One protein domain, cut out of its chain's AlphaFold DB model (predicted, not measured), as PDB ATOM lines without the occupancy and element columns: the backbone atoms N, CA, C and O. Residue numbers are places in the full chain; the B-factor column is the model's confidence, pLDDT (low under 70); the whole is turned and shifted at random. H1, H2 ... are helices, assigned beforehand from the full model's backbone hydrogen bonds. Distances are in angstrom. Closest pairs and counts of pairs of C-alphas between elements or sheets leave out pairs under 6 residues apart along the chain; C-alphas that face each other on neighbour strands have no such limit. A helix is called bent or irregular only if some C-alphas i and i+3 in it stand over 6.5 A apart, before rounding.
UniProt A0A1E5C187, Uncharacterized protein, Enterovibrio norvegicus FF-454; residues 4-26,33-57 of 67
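AT A GLANCE: This is residues 4 to 26 and 33 to 57 of the 67 residues of an uncharacterized protein of Enterovibrio norvegicus FF-454 (UniProt A0A1E5C187). Two long helices, H1 then H2, make a flat V, meeting near the end of H1 and the beginning of H2. The arms open towards residues 4 and 57, and a kink in H1 turns its first part farther away from H2. The printed part has 48 residues, class all helix, with no named strand. It is loose, with a radius of gyration of the C-alphas of 13.0 A and spans of 36 by 31 by 7 A.

HOW THE PARTS SIT: H1, residues 4 to 26, has a kink of 42 degrees near residue 15; it is neither bent nor irregular, but only just: C-alphas 13 and 16 are 6.4 A apart. With residues 17 to 25 alone it touches residues 35 to 43 of H2, residues 34 to 57. Their closest C-alphas, of Ala 24 and Ala 36, are 5.0 A apart. They run opposite ways at a steep tilt of 37 degrees, only just steep. Every O i to N i+4 pair is within hydrogen-bond range in H2, 16 of 19 in H1.

IN THESE COORDINATES: H1 begins at C-alpha 4 (-0.997, 22.772, 52.538) and measures 30.3 A. H2 measures 33.5 A and ends at C-alpha 57 (26.620, 31.744, 43.910).

THE WHOLE: Residues 27 to 32 are not printed; C-alphas 26 and 33 are 10.3 A apart. No printed residue is under pLDDT 70.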
ATOM      1  N   LEU A   4      -0.662  21.717  53.491       95.94
ATOM      2  CA  LEU A   4      -0.997  22.772  52.538       95.94
ATOM      3  C   LEU A   4       0.226  23.580  52.073       95.94
ATOM      4  O   LEU A   4       0.354  23.870  50.891       95.94
ATOM      5  N   THR A   5       1.143  23.923  52.984       93.81
ATOM      6  CA  THR A   5       2.369  24.662  52.643       93.81
ATOM      7  C   THR A   5       3.244  23.843  51.702       93.81
ATOM      8  O   THR A   5       3.737  24.378  50.718       93.81
ATOM      9  N   PHE A   6       3.381  22.540  51.963       94.00
ATOM     10  CA  PHE A   6       4.108  21.637  51.072       94.00
ATOM     11  C   PHE A   6       3.466  21.584  49.682       94.00
ATOM     12  O   PHE A   6       4.163  21.784  48.693       94.00
ATOM     13  N   VAL A   7       2.147  21.375  49.602       96.62
ATOM     14  CA  VAL A   7       1.428  21.288  48.321       96.62
ATOM     15  C   VAL A   7       1.560  22.583  47.522       96.62
ATOM     16  O   VAL A   7       1.853  22.532  46.331       96.62
ATOM     17  N   LEU A   8       1.395  23.741  48.168       95.50
ATOM     18  CA  LEU A   8       1.530  25.039  47.509       95.50
ATOM     19  C   LEU A   8       2.950  25.250  46.980       95.50
ATOM     20  O   LEU A   8       3.111  25.545  45.799       95.50
ATOM     21  N   SER A   9       3.975  25.025  47.807       94.44
ATOM     22  CA  SER A   9       5.375  25.141  47.378       94.44
ATOM     23  C   SER A   9       5.730  24.156  46.262       94.44
ATOM     24  O   SER A   9       6.431  24.520  45.319       94.44
ATOM     25  N   TRP A  10       5.217  22.925  46.337       94.94
ATOM     26  CA  TRP A  10       5.403  21.909  45.305       94.94
ATOM     27  C   TRP A  10       4.796  22.347  43.973       94.94
ATOM     28  O   TRP A  10       5.446  22.250  42.933       94.94
ATOM     29  N   ILE A  11       3.571  22.875  44.004       97.31
ATOM     30  CA  ILE A  11       2.859  23.386  42.831       97.31
ATOM     31  C   ILE A  11       3.591  24.577  42.214       97.31
ATOM     32  O   ILE A  11       3.783  24.586  41.002       97.31
ATOM     33  N   THR A  12       4.041  25.546  43.016       95.50
ATOM     34  CA  THR A  12       4.731  26.748  42.518       95.50
ATOM     35  C   THR A  12       5.909  26.408  41.608       95.50
ATOM     36  O   THR A  12       6.141  27.108  40.626       95.50
ATOM     37  N   VAL A  13       6.633  25.325  41.902       91.50
ATOM     38  CA  VAL A  13       7.748  24.865  41.068       91.50
ATOM     39  C   VAL A  13       7.277  23.888  39.990       91.50
ATOM     40  O   VAL A  13       7.687  24.019  38.844       91.50
ATOM     41  N   THR A  14       6.411  22.930  40.329       95.88
ATOM     42  CA  THR A  14       6.054  21.794  39.457       95.88
ATOM     43  C   THR A  14       5.112  22.160  38.319       95.88
ATOM     44  O   THR A  14       5.299  21.714  37.187       95.88
ATOM     45  N   LEU A  15       4.097  22.980  38.583       96.56
ATOM     46  CA  LEU A  15       3.075  23.298  37.585       96.56
ATOM     47  C   LEU A  15       3.632  24.054  36.364       96.56
ATOM     48  O   LEU A  15       3.327  23.645  35.246       96.56
ATOM     49  N   PRO A  16       4.482  25.088  36.515       96.31
ATOM     50  CA  PRO A  16       4.975  25.850  35.369       96.31
ATOM     51  C   PRO A  16       5.692  24.996  34.318       96.31
ATOM     52  O   PRO A  16       5.338  25.042  33.142       96.31
ATOM     53  N   TYR A  17       6.671  24.179  34.722       95.19
ATOM     54  CA  TYR A  17       7.435  23.394  33.749       95.19
ATOM     55  C   TYR A  17       6.654  22.193  33.212       95.19
ATOM     56  O   TYR A  17       6.866  21.802  32.065       95.19
ATOM     57  N   THR A  18       5.738  21.616  34.000       97.12
ATOM     58  CA  THR A  18       4.895  20.507  33.524       97.12
ATOM     59  C   THR A  18       3.869  20.982  32.501       97.12
ATOM     60  O   THR A  18       3.661  20.283  31.514       97.12
ATOM     61  N   ILE A  19       3.305  22.187  32.655       98.12
ATOM     62  CA  ILE A  19       2.451  22.809  31.629       98.12
ATOM     63  C   ILE A  19       3.233  23.007  30.325       98.12
ATOM     64  O   ILE A  19       2.740  22.642  29.261       98.12
ATOM     65  N   ILE A  20       4.457  23.539  30.398       97.75
ATOM     66  CA  ILE A  20       5.308  23.748  29.215       97.75
ATOM     67  C   ILE A  20       5.605  22.414  28.517       97.75
ATOM     68  O   ILE A  20       5.464  22.309  27.298       97.75
ATOM     69  N   ALA A  21       5.980  21.385  29.280       97.50
ATOM     70  CA  ALA A  21       6.266  20.060  28.743       97.50
ATOM     71  C   ALA A  21       5.023  19.410  28.113       97.50
ATOM     72  O   ALA A  21       5.102  18.874  27.010       97.50
ATOM     73  N   ALA A  22       3.869  19.497  28.782       97.81
ATOM     74  CA  ALA A  22       2.607  18.959  28.284       97.81
ATOM     75  C   ALA A  22       2.153  19.664  27.000       97.81
ATOM     76  O   ALA A  22       1.719  19.003  26.061       97.81
ATOM     77  N   TYR A  23       2.304  20.988  26.933       97.94
ATOM     78  CA  TYR A  23       1.995  21.768  25.738       97.94
ATOM     79  C   TYR A  23       2.917  21.416  24.565       97.94
ATOM     80  O   TYR A  23       2.447  21.161  23.463       97.94
ATOM     81  N   ALA A  24       4.229  21.342  24.793       97.38
ATOM     82  CA  ALA A  24       5.174  20.949  23.750       97.38
ATOM     83  C   ALA A  24       4.939  19.513  23.259       97.38
ATOM     84  O   ALA A  24       5.069  19.238  22.068       97.38
ATOM     85  N   GLY A  25       4.564  18.613  24.171       96.31
ATOM     86  CA  GLY A  25       4.162  17.251  23.842       96.31
ATOM     87  C   GLY A  25       2.888  17.210  22.997       96.31
ATOM     88  O   GLY A  25       2.862  16.507  21.991       96.31
ATOM     89  N   SER A  26       1.863  17.992  23.348       97.25
ATOM     90  CA  SER A  26       0.569  17.970  22.650       97.25
ATOM     91  C   SER A  26       0.627  18.501  21.218       97.25
ATOM     92  O   SER A  26      -0.135  18.040  20.373       97.25
ATOM     93  N   PRO A  33       8.610  15.834  15.607       95.19
ATOM     94  CA  PRO A  33       8.918  15.673  17.031       95.19
ATOM     95  C   PRO A  33       9.710  16.852  17.617       95.19
ATOM     96  O   PRO A  33      10.024  16.869  18.810       95.19
ATOM     97  N   LYS A  34      10.062  17.848  16.790       96.69
ATOM     98  CA  LYS A  34      10.939  18.967  17.164       96.69
ATOM     99  C   LYS A  34      10.477  19.712  18.427       96.69
ATOM    100  O   LYS A  34      11.347  19.970  19.259       96.69
ATOM    101  N   PRO A  35       9.179  20.037  18.622       96.62
ATOM    102  CA  PRO A  35       8.740  20.775  19.805       96.62
ATOM    103  C   PRO A  35       9.057  20.036  21.111       96.62
ATOM    104  O   PRO A  35       9.684  20.608  21.995       96.62
ATOM    105  N   ALA A  36       8.717  18.746  21.203       96.50
ATOM    106  CA  ALA A  36       8.947  17.950  22.407       96.50
ATOM    107  C   ALA A  36      10.440  17.808  22.738       96.50
ATOM    108  O   ALA A  36      10.838  17.992  23.888       96.50
ATOM    109  N   ILE A  37      11.276  17.533  21.731       97.38
ATOM    110  CA  ILE A  37      12.723  17.359  21.924       97.38
ATOM    111  C   ILE A  37      13.369  18.670  22.377       97.38
ATOM    112  O   ILE A  37      14.119  18.683  23.354       97.38
ATOM    113  N   LEU A  38      13.070  19.780  21.696       97.88
ATOM    114  CA  LEU A  38      13.642  21.081  22.044       97.88
ATOM    115  C   LEU A  38      13.203  21.526  23.437       97.88
ATOM    116  O   LEU A  38      14.036  21.987  24.215       97.88
ATOM    117  N   THR A  39      11.930  21.341  23.783       97.75
ATOM    118  CA  THR A  39      11.432  21.653  25.122       97.75
ATOM    119  C   THR A  39      12.089  20.787  26.191       97.75
ATOM    120  O   THR A  39      12.469  21.319  27.232       97.75
ATOM    121  N   ALA A  40      12.288  19.489  25.944       97.06
ATOM    122  CA  ALA A  40      12.988  18.610  26.878       97.06
ATOM    123  C   ALA A  40      14.430  19.083  27.119       97.06
ATOM    124  O   ALA A  40      14.825  19.287  28.265       97.06
ATOM    125  N   VAL A  41      15.190  19.349  26.052       98.06
ATOM    126  CA  VAL A  41      16.569  19.858  26.150       98.06
ATOM    127  C   VAL A  41      16.614  21.211  26.868       98.06
ATOM    128  O   VAL A  41      17.460  21.421  27.742       98.06
ATOM    129  N   ALA A  42      15.696  22.125  26.546       97.56
ATOM    130  CA  ALA A  42      15.612  23.439  27.177       97.56
ATOM    131  C   ALA A  42      15.304  23.340  28.678       97.56
ATOM    132  O   ALA A  42      15.989  23.966  29.481       97.56
ATOM    133  N   LEU A  43      14.329  22.519  29.081       97.31
ATOM    134  CA  LEU A  43      14.006  22.313  30.495       97.31
ATOM    135  C   LEU A  43      15.167  21.660  31.247       97.31
ATOM    136  O   LEU A  43      15.552  22.140  32.311       97.31
ATOM    137  N   THR A  44      15.765  20.603  30.692       96.94
ATOM    138  CA  THR A  44      16.914  19.936  31.314       96.94
ATOM    139  C   THR A  44      18.075  20.906  31.505       96.94
ATOM    140  O   THR A  44      18.590  21.028  32.614       96.94
ATOM    141  N   SER A  45      18.462  21.632  30.455       97.81
ATOM    142  CA  SER A  45      19.539  22.622  30.536       97.81
ATOM    143  C   SER A  45      19.206  23.759  31.504       97.81
ATOM    144  O   SER A  45      20.065  24.136  32.294       97.81
ATOM    145  N   PHE A  46      17.965  24.250  31.527       96.56
ATOM    146  CA  PHE A  46      17.517  25.273  32.472       96.56
ATOM    147  C   PHE A  46      17.664  24.820  33.929       96.56
ATOM    148  O   PHE A  46      18.254  25.544  34.731       96.56
ATOM    149  N   PHE A  47      17.195  23.617  34.278       95.00
ATOM    150  CA  PHE A  47      17.323  23.097  35.643       95.00
ATOM    151  C   PHE A  47      18.777  22.847  36.040       95.00
ATOM    152  O   PHE A  47      19.174  23.185  37.155       95.00
ATOM    153  N   TRP A  48      19.588  22.315  35.124       95.81
ATOM    154  CA  TRP A  48      21.021  22.136  35.351       95.81
ATOM    155  C   TRP A  48      21.742  23.468  35.551       95.81
ATOM    156  O   TRP A  48      22.493  23.617  36.512       95.81
ATOM    157  N   CYS A  49      21.487  24.459  34.697       96.12
ATOM    158  CA  CYS A  49      22.034  25.804  34.846       96.12
ATOM    159  C   CYS A  49      21.580  26.442  36.161       96.12
ATOM    160  O   CYS A  49      22.412  26.979  36.885       96.12
ATOM    161  N   GLY A  50      20.298  26.334  36.519       92.31
ATOM    162  CA  GLY A  50      19.777  26.808  37.800       92.31
ATOM    163  C   GLY A  50      20.513  26.187  38.990       92.31
ATOM    164  O   GLY A  50      20.976  26.909  39.870       92.31
ATOM    165  N   TRP A  51      20.706  24.864  38.981       90.12
ATOM    166  CA  TRP A  51      21.487  24.163  40.002       90.12
ATOM    167  C   TRP A  51      22.945  24.632  40.055       90.12
ATOM    168  O   TRP A  51      23.460  24.920  41.133       90.12
ATOM    169  N   LEU A  52      23.611  24.754  38.903       93.31
ATOM    170  CA  LEU A  52      24.996  25.222  38.826       93.31
ATOM    171  C   LEU A  52      25.147  26.654  39.343       93.31
ATOM    172  O   LEU A  52      26.104  26.941  40.061       93.31
ATOM    173  N   LEU A  53      24.208  27.544  39.012       92.06
ATOM    174  CA  LEU A  53      24.187  28.920  39.501       92.06
ATOM    175  C   LEU A  53      23.985  28.961  41.018       92.06
ATOM    176  O   LEU A  53      24.744  29.641  41.701       92.06
ATOM    177  N   LEU A  54      23.036  28.198  41.565       89.69
ATOM    178  CA  LEU A  54      22.842  28.095  43.016       89.69
ATOM    179  C   LEU A  54      24.090  27.536  43.713       89.69
ATOM    180  O   LEU A  54      24.581  28.117  44.677       89.69
ATOM    181  N   ASN A  55      24.674  26.462  43.182       87.38
ATOM    182  CA  ASN A  55      25.890  25.866  43.731       87.38
ATOM    183  C   ASN A  55      27.091  26.830  43.684       87.38
ATOM    184  O   ASN A  55      27.915  26.842  44.598       87.38
ATOM    185  N   ARG A  56      27.193  27.650  42.630       85.69
ATOM    186  CA  ARG A  56      28.289  28.607  42.432       85.69
ATOM    187  C   ARG A  56      28.117  29.900  43.231       85.69
ATOM    188  O   ARG A  56      29.117  30.439  43.695       85.69
ATOM    189  N   TYR A  57      26.891  30.406  43.372       83.94
ATOM    190  CA  TYR A  57      26.620  31.744  43.910       83.94
ATOM    191  C   TYR A  57      25.937  31.759  45.287       83.94
ATOM    192  O   TYR A  57      25.962  32.801  45.939       83.94
TER     193      TYR A  57